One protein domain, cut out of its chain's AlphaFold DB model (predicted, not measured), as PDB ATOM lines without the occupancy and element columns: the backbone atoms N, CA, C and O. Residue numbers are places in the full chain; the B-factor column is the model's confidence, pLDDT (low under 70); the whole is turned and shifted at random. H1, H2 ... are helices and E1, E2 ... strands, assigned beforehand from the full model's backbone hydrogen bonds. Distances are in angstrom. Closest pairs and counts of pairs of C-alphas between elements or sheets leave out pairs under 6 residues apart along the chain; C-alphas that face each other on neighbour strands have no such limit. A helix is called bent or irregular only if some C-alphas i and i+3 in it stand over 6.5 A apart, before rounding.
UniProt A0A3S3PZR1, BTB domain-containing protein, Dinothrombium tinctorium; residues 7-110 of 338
ATOM      1  N   GLN A   7      25.086 -14.540 -21.200       82.44
ATOM      2  CA  GLN A   7      23.949 -15.336 -21.637       82.44
ATOM      3  C   GLN A   7      23.805 -16.582 -20.764       82.44
ATOM      4  O   GLN A   7      24.795 -17.235 -20.431       82.44
ATOM      5  N   VAL A   8      22.567 -16.932 -20.429       77.06
ATOM      6  CA  VAL A   8      22.218 -18.226 -19.835       77.06
ATOM      7  C   VAL A   8      21.206 -18.898 -20.757       77.06
ATOM      8  O   VAL A   8      20.167 -18.313 -21.065       77.06
ATOM      9  N   LYS A   9      21.509 -20.119 -21.207       66.81
ATOM     10  CA  LYS A   9      20.575 -20.957 -21.968       66.81
ATOM     11  C   LYS A   9      19.865 -21.914 -21.016       66.81
ATOM     12  O   LYS A   9      20.508 -22.602 -20.228       66.81
ATOM     13  N   SER A  10      18.540 -21.941 -21.073       60.91
ATOM     14  CA  SER A  10      17.716 -22.879 -20.310       60.91
ATOM     15  C   SER A  10      16.442 -23.173 -21.102       60.91
ATOM     16  O   SER A  10      15.740 -22.233 -21.471       60.91
ATOM     17  N   TYR A  11      16.160 -24.454 -21.376       55.97
ATOM     18  CA  TYR A  11      14.964 -24.927 -22.103       55.97
ATOM     19  C   TYR A  11      14.706 -24.182 -23.427       55.97
ATOM     20  O   TYR A  11      13.660 -23.555 -23.590       55.97
ATOM     21  N   ASP A  12      15.685 -24.202 -24.335       60.84
ATOM     22  CA  ASP A  12      15.619 -23.599 -25.679       60.84
ATOM     23  C   ASP A  12      15.388 -22.082 -25.741       60.84
ATOM     24  O   ASP A  12      15.128 -21.551 -26.819       60.84
ATOM     25  N   LYS A  13      15.509 -21.360 -24.616       74.38
ATOM     26  CA  LYS A  13      15.351 -19.900 -24.587       74.38
ATOM     27  C   LYS A  13      16.642 -19.161 -24.289       74.38
ATOM     28  O   LYS A  13      17.363 -19.486 -23.341       74.38
ATOM     29  N   ASN A  14      16.883 -18.104 -25.059       81.06
ATOM     30  CA  ASN A  14      18.009 -17.200 -24.852       81.06
ATOM     31  C   ASN A  14      17.669 -16.127 -23.810       81.06
ATOM     32  O   ASN A  14      16.718 -15.354 -23.968       81.06
ATOM     33  N   MET A  15      18.458 -16.072 -22.735       87.12
ATOM     34  CA  MET A  15      18.315 -15.083 -21.665       87.12
ATOM     35  C   MET A  15      19.616 -14.297 -21.515       87.12
ATOM     36  O   MET A  15      20.647 -14.867 -21.157       87.12
ATOM     37  N   ASP A  16      19.552 -12.990 -21.754       90.75
ATOM     38  CA  ASP A  16      20.701 -12.092 -21.705       90.75
ATOM     39  C   ASP A  16      20.638 -11.203 -20.467       90.75
ATOM     40  O   ASP A  16      19.675 -10.466 -20.237       90.75
ATOM     41  N   PHE A  17      21.706 -11.220 -19.677       91.81
ATOM     42  CA  PHE A  17      21.806 -10.459 -18.440       91.81
ATOM     43  C   PHE A  17      22.936  -9.438 -18.506       91.81
ATOM     44  O   PHE A  17      23.909  -9.585 -19.239       91.81
ATOM     45  N   SER A  18      22.824  -8.382 -17.705       92.81
ATOM     46  CA  SER A  18      23.901  -7.406 -17.521       92.81
ATOM     47  C   SER A  18      23.895  -6.848 -16.104       92.81
ATOM     48  O   SER A  18      22.834  -6.703 -15.490       92.81
ATOM     49  N   ILE A  19      25.074  -6.486 -15.606       94.06
ATOM     50  CA  ILE A  19      25.223  -5.737 -14.361       94.06
ATOM     51  C   ILE A  19      25.331  -4.253 -14.671       94.06
ATOM     52  O   ILE A  19      26.094  -3.817 -15.533       94.06
ATOM     53  N   ARG A  20      24.555  -3.464 -13.939       93.69
ATOM     54  CA  ARG A  20      24.604  -2.008 -13.941       93.69
ATOM     55  C   ARG A  20      25.245  -1.553 -12.640       93.69
ATOM     56  O   ARG A  20      24.878  -2.021 -11.568       93.69
ATOM     57  N   VAL A  21      26.190  -0.635 -12.764       92.56
ATOM     58  CA  VAL A  21      26.885   0.011 -11.652       92.56
ATOM     59  C   VAL A  21      26.572   1.497 -11.723       92.56
ATOM     60  O   VAL A  21      26.771   2.114 -12.773       92.56
ATOM     61  N   SER A  22      26.085   2.083 -10.641       92.12
ATOM     62  CA  SER A  22      25.819   3.519 -10.557       92.12
ATOM     63  C   SER A  22      26.169   4.055  -9.178       92.12
ATOM     64  O   SER A  22      26.330   3.296  -8.224       92.12
ATOM     65  N   GLU A  23      26.274   5.372  -9.064       89.31
ATOM     66  CA  GLU A  23      26.326   6.018  -7.761       89.31
ATOM     67  C   GLU A  23      24.938   5.928  -7.109       89.31
ATOM     68  O   GLU A  23      23.912   6.223  -7.726       89.31
ATOM     69  N   GLY A  24      24.902   5.398  -5.894       85.69
ATOM     70  CA  GLY A  24      23.728   5.330  -5.037       85.69
ATOM     71  C   GLY A  24      23.561   6.606  -4.213       85.69
ATOM     72  O   GLY A  24      24.352   7.544  -4.287       85.69
ATOM     73  N   LYS A  25      22.514   6.653  -3.387       86.94
ATOM     74  CA  LYS A  25      22.301   7.788  -2.474       86.94
ATOM     75  C   LYS A  25      23.318   7.757  -1.332       86.94
ATOM     76  O   LYS A  25      23.791   6.689  -0.961       86.94
ATOM     77  N   ASN A  26      23.597   8.916  -0.737       88.94
ATOM     78  CA  ASN A  26      24.384   9.048   0.497       88.94
ATOM     79  C   ASN A  26      25.784   8.404   0.434       88.94
ATOM     80  O   ASN A  26      26.231   7.798   1.408       88.94
ATOM     81  N   GLY A  27      26.463   8.509  -0.714       90.25
ATOM     82  CA  GLY A  27      27.822   7.990  -0.884       90.25
ATOM     83  C   GLY A  27      27.894   6.463  -0.917       90.25
ATOM     84  O   GLY A  27      28.870   5.887  -0.442       90.25
ATOM     85  N   TYR A  28      26.865   5.792  -1.434       93.69
ATOM     86  CA  TYR A  28      26.896   4.354  -1.698       93.69
ATOM     87  C   TYR A  28      27.179   4.064  -3.172       93.69
ATOM     88  O   TYR A  28      26.803   4.827  -4.052       93.69
ATOM     89  N   LEU A  29      27.777   2.912  -3.452       92.88
ATOM     90  CA  LEU A  29      27.731   2.276  -4.760       92.88
ATOM     91  C   LEU A  29      26.421   1.491  -4.882       92.88
ATOM     92  O   LEU A  29      26.070   0.707  -3.993       92.88
ATOM     93  N   ALA A  30      25.729   1.667  -6.002       93.44
ATOM     94  CA  ALA A  30      24.545   0.909  -6.364       93.44
ATOM     95  C   ALA A  30      24.877  -0.124  -7.449       93.44
ATOM     96  O   ALA A  30      25.537   0.184  -8.444       93.44
ATOM     97  N   LEU A  31      24.377  -1.347  -7.269       94.31
ATOM     98  CA  LEU A  31      24.464  -2.423  -8.257       94.31
ATOM     99  C   LEU A  31      23.063  -2.859  -8.672       94.31
ATOM    100  O   LEU A  31      22.159  -2.894  -7.840       94.31
ATOM    101  N   ALA A  32      22.875  -3.234  -9.932       92.94
ATOM    102  CA  ALA A  32      21.631  -3.840 -10.382       92.94
ATOM    103  C   ALA A  32      21.871  -4.926 -11.429       92.94
ATOM    104  O   ALA A  32      22.613  -4.723 -12.387       92.94
ATOM    105  N   LEU A  33      21.203  -6.063 -11.259       93.06
ATOM    106  CA  LEU A  33      21.101  -7.116 -12.260       93.06
ATOM    107  C   LEU A  33      19.886  -6.839 -13.147       93.06
ATOM    108  O   LEU A  33      18.759  -6.761 -12.656       93.06
ATOM    109  N   ALA A  34      20.120  -6.703 -14.448       93.06
ATOM    110  CA  ALA A  34      19.088  -6.411 -15.431       93.06
ATOM    111  C   ALA A  34      18.968  -7.527 -16.469       93.06
ATOM    112  O   ALA A  34      19.982  -8.015 -16.969       93.06
ATOM    113  N   LEU A  35      17.722  -7.851 -16.816       92.50
ATOM    114  CA  LEU A  35      17.366  -8.658 -17.977       92.50
ATOM    115  C   LEU A  35      17.340  -7.752 -19.213       92.50
ATOM    116  O   LEU A  35      16.704  -6.696 -19.192       92.50
ATOM    117  N   ASP A  36      18.082  -8.121 -20.249       90.00
ATOM    118  CA  ASP A  36      18.223  -7.324 -21.466       90.00
ATOM    119  C   ASP A  36      17.017  -7.488 -22.404       90.00
ATOM    120  O   ASP A  36      16.317  -8.503 -22.368       90.00
ATOM    121  N   GLU A  37      16.790  -6.502 -23.272       86.19
ATOM    122  CA  GLU A  37      15.711  -6.509 -24.265       86.19
ATOM    123  C   GLU A  37      15.865  -7.640 -25.285       86.19
ATOM    124  O   GLU A  37      14.850  -8.161 -25.745       86.19
ATOM    125  N   SER A  38      17.104  -8.069 -25.567       86.81
ATOM    126  CA  SER A  38      17.391  -9.216 -26.442       86.81
ATOM    127  C   SER A  38      16.975 -10.571 -25.859       86.81
ATOM    128  O   SER A  38      16.986 -11.564 -26.580       86.81
ATOM    129  N   SER A  39      16.571 -10.627 -24.587       86.75
ATOM    130  CA  SER A  39      16.083 -11.863 -23.970       86.75
ATOM    131  C   SER A  39      14.714 -12.266 -24.522       86.75
ATOM    132  O   SER A  39      13.791 -11.450 -24.594       86.75
ATOM    133  N   GLU A  40      14.528 -13.556 -24.783       85.69
ATOM    134  CA  GLU A  40      13.257 -14.140 -25.246       85.69
ATOM    135  C   GLU A  40      12.201 -14.257 -24.129       85.69
ATOM    136  O   GLU A  40      11.045 -14.609 -24.369       85.69
ATOM    137  N   VAL A  41      12.585 -13.955 -22.887       84.38
ATOM    138  CA  VAL A  41      11.721 -13.950 -21.701       84.38
ATOM    139  C   VAL A  41      11.511 -12.528 -21.186       84.38
ATOM    140  O   VAL A  41      12.442 -11.728 -21.152       84.38
ATOM    141  N   ASP A  42      10.296 -12.207 -20.738       85.75
ATOM    142  CA  ASP A  42       9.980 -10.873 -20.199       85.75
ATOM    143  C   ASP A  42      10.146 -10.772 -18.680       85.75
ATOM    144  O   ASP A  42      10.406  -9.687 -18.142       85.75
ATOM    145  N   LYS A  43       9.961 -11.898 -17.981       87.69
ATOM    146  CA  LYS A  43      10.036 -12.012 -16.524       87.69
ATOM    147  C   LYS A  43      10.634 -13.355 -16.126       87.69
ATOM    148  O   LYS A  43      10.357 -14.366 -16.766       87.69
ATOM    149  N   LEU A  44      11.399 -13.367 -15.040       87.00
ATOM    150  CA  LEU A  44      12.056 -14.554 -14.519       87.00
ATOM    151  C   LEU A  44      12.097 -14.524 -12.992       87.00
ATOM    152  O   LEU A  44      12.373 -13.493 -12.385       87.00
ATOM    153  N   HIS A  45      11.861 -15.670 -12.368       86.81
ATOM    154  CA  HIS A  45      12.163 -15.859 -10.957       86.81
ATOM    155  C   HIS A  45      13.631 -16.268 -10.835       86.81
ATOM    156  O   HIS A  45      14.053 -17.222 -11.480       86.81
ATOM    157  N   VAL A  46      14.417 -15.547 -10.038       87.00
ATOM    158  CA  VAL A  46      15.850 -15.816  -9.867       87.00
ATOM    159  C   VAL A  46      16.260 -15.730  -8.407       87.00
ATOM    160  O   VAL A  46      15.761 -14.898  -7.647       87.00
ATOM    161  N   LYS A  47      17.220 -16.561  -8.011       88.06
ATOM    162  CA  LYS A  47      18.080 -16.286  -6.861       88.06
ATOM    163  C   LYS A  47      19.374 -15.711  -7.403       88.06
ATOM    164  O   LYS A  47      19.935 -16.233  -8.362       88.06
ATOM    165  N   THR A  48      19.833 -14.618  -6.815       87.12
ATOM    166  CA  THR A  48      21.061 -13.963  -7.255       87.12
ATOM    167  C   THR A  48      21.905 -13.536  -6.069       87.12
ATOM    168  O   THR A  48      21.378 -13.099  -5.042       87.12
ATOM    169  N   LYS A  49      23.213 -13.707  -6.220       89.06
ATOM    170  CA  LYS A  49      24.240 -13.282  -5.281       89.06
ATOM    171  C   LYS A  49      25.273 -12.488  -6.062       89.06
ATOM    172  O   LYS A  49      25.701 -12.893  -7.133       89.06
ATOM    173  N   VAL A  50      25.647 -11.343  -5.521       90.00
ATOM    174  CA  VAL A  50      26.688 -10.468  -6.046       90.00
ATOM    175  C   VAL A  50      27.752 -10.300  -4.975       90.00
ATOM    176  O   VAL A  50      27.420 -10.069  -3.806       90.00
ATOM    177  N   SER A  51      29.006 -10.444  -5.388       91.19
ATOM    178  CA  SER A  51      30.195 -10.399  -4.537       91.19
ATOM    179  C   SER A  51      31.248  -9.486  -5.158       91.19
ATOM    180  O   SER A  51      31.391  -9.446  -6.379       91.19
ATOM    181  N   LEU A  52      32.008  -8.783  -4.319       91.75
ATOM    182  CA  LEU A  52      33.249  -8.120  -4.720       91.75
ATOM    183  C   LEU A  52      34.419  -9.038  -4.384       91.75
ATOM    184  O   LEU A  52      34.485  -9.563  -3.265       91.75
ATOM    185  N   LEU A  53      35.314  -9.233  -5.343       89.88
ATOM    186  CA  LEU A  53      36.467 -10.117  -5.209       89.88
ATOM    187  C   LEU A  53      37.772  -9.325  -5.113       89.88
ATOM    188  O   LEU A  53      37.843  -8.179  -5.556       89.88
ATOM    189  N   GLY A  54      38.793  -9.948  -4.533       86.31
ATOM    190  CA  GLY A  54      40.174  -9.477  -4.595       86.31
ATOM    191  C   GLY A  54      40.907 -10.021  -5.819       86.31
ATOM    192  O   GLY A  54      40.380 -10.848  -6.563       86.31
ATOM    193  N   ASN A  55      42.155  -9.590  -6.005       81.94
ATOM    194  CA  ASN A  55      43.025 -10.068  -7.091       81.94
ATOM    195  C   ASN A  55      43.275 -11.588  -7.076       81.94
ATOM    196  O   ASN A  55      43.577 -12.171  -8.110       81.94
ATOM    197  N   ASP A  56      43.174 -12.222  -5.910       83.06
ATOM    198  CA  ASP A  56      43.297 -13.669  -5.703       83.06
ATOM    199  C   ASP A  56      41.966 -14.419  -5.900       83.06
ATOM    200  O   ASP A  56      41.878 -15.606  -5.599       83.06
ATOM    201  N   MET A  57      40.927 -13.729  -6.390       80.31
ATOM    202  CA  MET A  57      39.554 -14.224  -6.533       80.31
ATOM    203  C   MET A  57      38.872 -14.599  -5.209       80.31
ATOM    204  O   MET A  57      37.761 -15.136  -5.225       80.31
ATOM    205  N   ASN A  58      39.462 -14.262  -4.057       86.75
ATOM    206  CA  ASN A  58      38.793 -14.436  -2.776       86.75
ATOM    207  C   ASN A  58      37.699 -13.381  -2.593       86.75
ATOM    208  O   ASN A  58      37.829 -12.220  -2.989       86.75
ATOM    209  N   MET A  59      36.591 -13.786  -1.972       88.75
ATOM    210  CA  MET A  59      35.468 -12.894  -1.700       88.75
ATOM    211  C   MET A  59      35.843 -11.882  -0.612       88.75
ATOM    212  O   MET A  59      35.991 -12.247   0.552       88.75
ATOM    213  N   LEU A  60      35.927 -10.604  -0.985       88.62
ATOM    214  CA  LEU A  60      36.211  -9.506  -0.058       88.62
ATOM    215  C   LEU A  60      34.941  -8.948   0.581       88.62
ATOM    216  O   LEU A  60      34.945  -8.557   1.746       88.62
ATOM    217  N   TYR A  61      33.847  -8.887  -0.182       89.69
ATOM    218  CA  TYR A  61      32.597  -8.306   0.297       89.69
ATOM    219  C   TYR A  61      31.371  -8.912  -0.372       89.69
ATOM    220  O   TYR A  61      31.324  -9.076  -1.592       89.69
ATOM    221  N   ASN A  62      30.334  -9.173   0.422       86.94
ATOM    222  CA  ASN A  62      29.038  -9.607  -0.072       86.94
ATOM    223  C   ASN A  62      27.915  -9.176   0.887       86.94
ATOM    224  O   ASN A  62      27.912  -9.546   2.059       86.94
ATOM    225  N   LYS A  63      26.931  -8.430   0.369       81.88
ATOM    226  CA  LYS A  63      25.719  -8.013   1.106       81.88
ATOM    227  C   LYS A  63      24.459  -8.804   0.716       81.88
ATOM    228  O   LYS A  63      23.386  -8.638   1.293       81.88
ATOM    229  N   THR A  64      24.561  -9.652  -0.299       77.81
ATOM    230  CA  THR A  64      23.436 -10.320  -0.968       77.81
ATOM    231  C   THR A  64      23.287 -11.792  -0.593       77.81
ATOM    232  O   THR A  64      22.238 -12.371  -0.857       77.81
ATOM    233  N   ASP A  65      24.272 -12.377   0.089       70.56
ATOM    234  CA  ASP A  65      24.308 -13.790   0.472       70.56
ATOM    235  C   ASP A  65      23.098 -14.198   1.329       70.56
ATOM    236  O   ASP A  65      22.478 -15.235   1.097       70.56
ATOM    237  N   TYR A  66      22.673 -13.325   2.248       64.44
ATOM    238  CA  TYR A  66      21.449 -13.532   3.027       64.44
ATOM    239  C   TYR A  66      20.210 -13.710   2.131       64.44
ATOM    240  O   TYR A  66      19.392 -14.606   2.351       64.44
ATOM    241  N   TRP A  67      20.083 -12.874   1.096       60.78
ATOM    242  CA  TRP A  67      18.961 -12.907   0.160       60.78
ATOM    243  C   TRP A  67      19.039 -14.104  -0.781       60.78
ATOM    244  O   TRP A  67      18.010 -14.714  -1.057       60.78
ATOM    245  N   PHE A  68      20.243 -14.491  -1.202       60.19
ATOM    246  CA  PHE A  68      20.461 -15.681  -2.018       60.19
ATOM    247  C   PHE A  68      20.001 -16.963  -1.313       60.19
ATOM    248  O   PHE A  68      19.340 -17.805  -1.921       60.19
ATOM    249  N   ARG A  69      20.269 -17.089  -0.003       62.25
ATOM    250  CA  ARG A  69      19.864 -18.266   0.785       62.25
ATOM    251  C   ARG A  69      18.356 -18.349   1.042       62.25
ATOM    252  O   ARG A  69      17.842 -19.452   1.201       62.25
ATOM    253  N   ARG A  70      17.643 -17.217   1.120       56.34
ATOM    254  CA  ARG A  70      16.244 -17.178   1.603       56.34
ATOM    255  C   ARG A  70      15.193 -16.706   0.600       56.34
ATOM    256  O   ARG A  70      14.014 -16.909   0.869       56.34
ATOM    257  N   GLY A  71      15.564 -16.089  -0.520       67.19
ATOM    258  CA  GLY A  71      14.598 -15.395  -1.372       67.19
ATOM    259  C   GLY A  71      14.793 -15.629  -2.864       67.19
ATOM    260  O   GLY A  71      15.877 -15.435  -3.405       67.19
ATOM    261  N   VAL A  72      13.699 -15.980  -3.536       80.88
ATOM    262  CA  VAL A  72      13.559 -15.861  -4.990       80.88
ATOM    263  C   VAL A  72      13.000 -14.471  -5.287       80.88
ATOM    264  O   VAL A  72      12.054 -14.033  -4.635       80.88
ATOM    265  N   ARG A  73      13.589 -13.760  -6.248       84.94
ATOM    266  CA  ARG A  73      13.149 -12.430  -6.681       84.94
ATOM    267  C   ARG A  73      12.634 -12.482  -8.111       84.94
ATOM    268  O   ARG A  73      13.180 -13.206  -8.940       84.94
ATOM    269  N   LEU A  74      11.597 -11.699  -8.388       87.38
ATOM    270  CA  LEU A  74      11.115 -11.482  -9.744       87.38
ATOM    271  C   LEU A  74      12.018 -10.450 -10.427       87.38
ATOM    272  O   LEU A  74      12.128  -9.315  -9.970       87.38
ATOM    273  N   LEU A  75      12.662 -10.858 -11.509       89.62
ATOM    274  CA  LEU A  75      13.404 -10.008 -12.425       89.62
ATOM    275  C   LEU A  75      12.559  -9.808 -13.681       89.62
ATOM    276  O   LEU A  75      12.010 -10.771 -14.211       89.62
ATOM    277  N   SER A  76      12.455  -8.582 -14.185       90.56
ATOM    278  CA  SER A  76      11.806  -8.318 -15.472       90.56
ATOM    279  C   SER A  76      12.616  -7.341 -16.309       90.56
ATOM    280  O   SER A  76      13.487  -6.645 -15.789       90.56
ATOM    281  N   LYS A  77      12.301  -7.241 -17.604       89.44
ATOM    282  CA  LYS A  77      12.913  -6.228 -18.486       89.44
ATOM    283  C   LYS A  77      12.703  -4.796 -17.968       89.44
ATOM    284  O   LYS A  77      13.574  -3.945 -18.125       89.44
ATOM    285  N   LYS A  78      11.557  -4.534 -17.326       87.56
ATOM    286  CA  LYS A  78      11.211  -3.216 -16.765       87.56
ATOM    287  C   LYS A  78      11.853  -2.969 -15.401       87.56
ATOM    288  O   LYS A  78      12.285  -1.856 -15.121       87.56
ATOM    289  N   GLU A  79      11.913  -4.000 -14.564       89.56
ATOM    290  CA  GLU A  79      12.333  -3.895 -13.166       89.56
ATOM    291  C   GLU A  79      13.564  -4.773 -12.899       89.56
ATOM    292  O   GLU A  79      13.430  -5.992 -12.731       89.56
ATOM    293  N   PRO A  80      14.771  -4.172 -12.860       91.88
ATOM    294  CA  PRO A  80      15.988  -4.883 -12.508       91.88
ATOM    295  C   PRO A  80      16.062  -5.147 -10.999       91.88
ATOM    296  O   PRO A  80      15.624  -4.338 -10.173       91.88
ATOM    297  N   ILE A  81      16.713  -6.245 -10.617       91.44
ATOM    298  CA  ILE A  81      17.005  -6.515  -9.208       91.44
ATOM    299  C   ILE A  81      18.129  -5.582  -8.778       91.44
ATOM    300  O   ILE A  81      19.262  -5.713  -9.233       91.44
ATOM    301  N   SER A  82      17.798  -4.642  -7.899       89.94
ATOM    302  CA  SER A  82      18.680  -3.533  -7.542       89.94
ATOM    303  C   SER A  82      19.087  -3.574  -6.070       89.94
ATOM    304  O   SER A  82      18.286  -3.898  -5.189       89.94
ATOM    305  N   TRP A  83      20.331  -3.183  -5.812       91.62
ATOM    306  CA  TRP A  83      20.929  -2.953  -4.502       91.62
ATOM    307  C   TRP A  83      21.446  -1.509  -4.464       91.62
ATOM    308  O   TRP A  83      22.623  -1.275  -4.736       91.62
ATOM    309  N   PRO A  84      20.570  -0.527  -4.175       90.31
ATOM    310  CA  PRO A  84      20.915   0.897  -4.245       90.31
ATOM    311  C   PRO A  84      21.945   1.329  -3.192       90.31
ATOM    312  O   PRO A  84      22.633   2.325  -3.375       90.31
ATOM    313  N   GLU A  85      22.061   0.566  -2.106       92.44
ATOM    314  CA  GLU A  85      23.001   0.790  -1.007       92.44
ATOM    315  C   GLU A  85      23.908  -0.439  -0.851       92.44
ATOM    316  O   GLU A  85      23.948  -1.061   0.214       92.44
ATOM    317  N   TYR A  86      24.565  -0.876  -1.931       92.50
ATOM    318  CA  TYR A  86      25.334  -2.123  -1.921       92.50
ATOM    319  C   TYR A  86      26.556  -2.025  -0.996       92.50
ATOM    320  O   TYR A  86      26.686  -2.845  -0.092       92.50
ATOM    321  N   ILE A  87      27.391  -0.992  -1.151       93.00
ATOM    322  CA  ILE A  87      28.537  -0.696  -0.269       93.00
ATOM    323  C   ILE A  87      28.767   0.819  -0.196       93.00
ATOM    324  O   ILE A  87      28.519   1.505  -1.184       93.00
ATOM    325  N   LYS A  88      29.214   1.363   0.943       93.19
ATOM    326  CA  LYS A  88      29.637   2.774   1.018       93.19
ATOM    327  C   LYS A  88      30.908   2.988   0.204       93.19
ATOM    328  O   LYS A  88      31.790   2.135   0.223       93.19
ATOM    329  N   LEU A  89      31.031   4.136  -0.453       91.25
ATOM    330  CA  LEU A  89      32.217   4.495  -1.228       91.25
ATOM    331  C   LEU A  89      33.473   4.510  -0.347       91.25
ATOM    332  O   LEU A  89      34.479   3.943  -0.745       91.25
ATOM    333  N   ASP A  90      33.396   5.025   0.883       91.00
ATOM    334  CA  ASP A  90      34.530   5.002   1.823       91.00
ATOM    335  C   ASP A  90      35.025   3.580   2.119       91.00
ATOM    336  O   ASP A  90      36.227   3.327   2.168       91.00
ATOM    337  N   ASP A  91      34.105   2.630   2.304       91.56
ATOM    338  CA  ASP A  91      34.456   1.232   2.566       91.56
ATOM    339  C   ASP A  91      34.926   0.525   1.291       91.56
ATOM    340  O   ASP A  91      35.845  -0.291   1.345       91.56
ATOM    341  N   LEU A  92      34.370   0.887   0.131       90.19
ATOM    342  CA  LEU A  92      34.855   0.437  -1.171       90.19
ATOM    343  C   LEU A  92      36.300   0.891  -1.414       90.19
ATOM    344  O   LEU A  92      37.120   0.077  -1.824       90.19
ATOM    345  N   TYR A  93      36.637   2.150  -1.120       88.69
ATOM    346  CA  TYR A  93      38.000   2.669  -1.259       88.69
ATOM    347  C   TYR A  93      38.978   1.988  -0.290       88.69
ATOM    348  O   TYR A  93      40.118   1.718  -0.670       88.69
ATOM    349  N   LYS A  94      38.539   1.630   0.925       89.00
ATOM    350  CA  LYS A  94      39.343   0.806   1.849       89.00
ATOM    351  C   LYS A  94      39.597  -0.598   1.297       89.00
ATOM    352  O   LYS A  94      40.718  -1.084   1.416       89.00
ATOM    353  N   LEU A  95      38.580  -1.238   0.708       87.06
ATOM    354  CA  LEU A  95      38.708  -2.562   0.084       87.06
ATOM    355  C   LEU A  95      39.614  -2.533  -1.147       87.06
ATOM    356  O   LEU A  95      40.401  -3.455  -1.342       87.06
ATOM    357  N   LEU A  96      39.515  -1.470  -1.951       85.69
ATOM    358  CA  LEU A  96      40.383  -1.256  -3.103       85.69
ATOM    359  C   LEU A  96      41.846  -1.172  -2.647       85.69
ATOM    360  O   LEU A  96      42.714  -1.814  -3.229       85.69
ATOM    361  N   GLY A  97      42.128  -0.449  -1.557       81.75
ATOM    362  CA  GLY A  97      43.461  -0.382  -0.963       81.75
ATOM    363  C   GLY A  97      44.521   0.063  -1.979       81.75
ATOM    364  O   GLY A  97      44.493   1.195  -2.451       81.75
ATOM    365  N   LYS A  98      45.469  -0.830  -2.309       69.88
ATOM    366  CA  LYS A  98      46.489  -0.626  -3.366       69.88
ATOM    367  C   LYS A  98      46.120  -1.259  -4.719       69.88
ATOM    368  O   LYS A  98      46.913  -1.191  -5.655       69.88
ATOM    369  N   GLN A  99      44.989  -1.949  -4.805       76.81
ATOM    370  CA  GLN A  99      44.540  -2.631  -6.016       76.81
ATOM    371  C   GLN A  99      44.001  -1.609  -7.021       76.81
ATOM    372  O   GLN A  99      43.519  -0.542  -6.647       76.81
ATOM    373  N   LYS A 100      44.124  -1.926  -8.311       77.06
ATOM    374  CA  LYS A 100      43.674  -1.041  -9.391       77.06
ATOM    375  C   LYS A 100      42.193  -1.245  -9.715       77.06
ATOM    376  O   LYS A 100      41.489  -0.271  -9.948       77.06
ATOM    377  N   ASP A 101      41.744  -2.498  -9.672       83.62
ATOM    378  CA  ASP A 101      40.414  -2.927 -10.092       83.62
ATOM    379  C   ASP A 101      39.806  -3.873  -9.046       83.62
ATOM    380  O   ASP A 101      40.533  -4.583  -8.353       83.62
ATOM    381  N   LEU A 102      38.472  -3.894  -8.942       86.88
ATOM    382  CA  LEU A 102      37.731  -4.766  -8.028       86.88
ATOM    383  C   LEU A 102      36.687  -5.576  -8.823       86.88
ATOM    384  O   LEU A 102      35.654  -5.019  -9.215       86.88
ATOM    385  N   PRO A 103      36.935  -6.864  -9.115       89.19
ATOM    386  CA  PRO A 103      36.001  -7.677  -9.886       89.19
ATOM    387  C   PRO A 103      34.651  -7.853  -9.176       89.19
ATOM    388  O   PRO A 103      34.584  -8.065  -7.963       89.19
ATOM    389  N   ILE A 104      33.566  -7.814  -9.955       90.56
ATOM    390  CA  ILE A 104      32.206  -8.111  -9.492       90.56
ATOM    391  C   ILE A 104      31.833  -9.506  -9.989       90.56
ATOM    392  O   ILE A 104      31.725  -9.725 -11.193       90.56
ATOM    393  N   MET A 105      31.589 -10.431  -9.065       89.81
ATOM    394  CA  MET A 105      31.090 -11.768  -9.377       89.81
ATOM    395  C   MET A 105      29.585 -11.840  -9.151       89.81
ATOM    396  O   MET A 105      29.085 -11.380  -8.125       89.81
ATOM    397  N   VAL A 106      28.876 -12.443 -10.104       88.94
ATOM    398  CA  VAL A 106      27.427 -12.650 -10.060       88.94
ATOM    399  C   VAL A 106      27.152 -14.139 -10.140       88.94
ATOM    400  O   VAL A 106      27.499 -14.786 -11.121       88.94
ATOM    401  N   GLU A 107      26.483 -14.667  -9.130       88.19
ATOM    402  CA  GLU A 107      25.936 -16.016  -9.136       88.19
ATOM    403  C   GLU A 107      24.425 -15.902  -9.376       88.19
ATOM    404  O   GLU A 107      23.727 -15.134  -8.701       88.19
ATOM    405  N   LEU A 108      23.920 -16.640 -10.363       86.56
ATOM    406  CA  LEU A 108      22.519 -16.640 -10.774       86.56
ATOM    407  C   LEU A 108      21.986 -18.074 -10.744       86.56
ATOM    408  O   LEU A 108      22.553 -18.960 -11.373       86.56
ATOM    409  N   GLN A 109      20.871 -18.291 -10.055       85.06
ATOM    410  CA  GLN A 109      20.127 -19.545 -10.085       85.06
ATOM    411  C   GLN A 109      18.697 -19.255 -10.535       85.06
ATOM    412  O   GLN A 109      17.989 -18.471  -9.903       85.06
ATOM    413  N   ILE A 110      18.271 -19.900 -11.616       83.75
ATOM    414  CA  ILE A 110      16.921 -19.790 -12.170       83.75
ATOM    415  C   ILE A 110      16.158 -21.038 -11.704       83.75
ATOM    416  O   ILE A 110      16.462 -22.133 -12.174       83.75
TER     417      ILE A 110
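Overview. This is residues 7 to 110 of the 338 residues of the protein "BTB domain-containing protein" of Dinothrombium tinctorium (UniProt A0A3S3PZR1). Two strongly twisted antiparallel sheets fold towards each other as a flattened barrel that is not fully closed. The curled sheet E1, E2, E3, E7 makes one wall; bent E4 makes the other, with E8 on one side and E5 and E6 on the other. H1 covers the far face of E4, and H2 sits at one end of the barrel. The printed part has 104 residues, with eight named strands and two named helices in the order E1 E2 E3 E4 E5 H1 E6 E7 H2 E8. Its class is mixed, helices and strands, and it is compact, with a radius of gyration of the C-alphas of 14.5 A and spans of 44 by 30 by 27 A.

Along the chain. In the first sheet, E1 is residues 7 to 10, beginning at C-alpha 7 (23.949, -15.336, -21.637); E2 is residues 13 to 23, 32.8 A; E3 is residues 28 to 35, 22.9 A; E7 is residues 81 to 88, 18.7 A. In the second, E4 is residues 43 to 53, 28.8 A, with C-alpha 43 at (10.036, -12.012, -16.524); E5 is residues 59 to 61, E6 residues 73 to 76, and E8 residues 104 to 109, 16.6 A, ending at C-alpha 109 (20.127, -19.545, -10.085). H1 is residues 65 to 70, and H2 residues 89 to 96, 10.2 A.

Arrangement. E1, E2 and E3 form a meander, each strand the antiparallel neighbour of the one before. In the hairpin E1 and E2, N 8 and O 15 are 2.9 A apart; in the hairpin E2 and E3, N 20 and O 32 are 2.8 A apart, within hydrogen-bond range. E3 and E7 are antiparallel at 161 degrees, with N 83 and O 31 at 2.7 A. E4 bends by 61 degrees at residue 46; it pairs with E6 before the bend, N 44 to O 75 at 2.8 A, and with E8 after it, N 49 to O 107 at 2.9 A. E4 and E5 are a hairpin, N 52 to O 61 at 2.8 A. Between the sheets, E3 and E4 are near each other, with 7 pairs of C-alphas within 10 A, as are E2 and E8, with 6. The closest C-alphas of E3 and E6, those of Leu 35 and Ser 76, are 6.1 A apart. H1 is on the second sheet at a height of 7.2 A, along E4 at 4 degrees on the local plane; its closest C-alphas to E4 are Phe 68 and Lys 47, 5.4 A. H2 is on the first sheet, its C-alpha 89 5.3 A from C-alpha 28 of E3, and only grazes the second with residues 91 to 96. In H1 and H2 every O i to N i+4 pair is within hydrogen-bond range.

Size, cuts and confidence. The C-alphas of Asp 12 and Lys 98 are the two farthest apart, 44.5 A. The printed part has no cut, and no link is long. The mean pLDDT of the printed part is 85.1; residues 9 to 12, 66 to 71 and 98 are under 70.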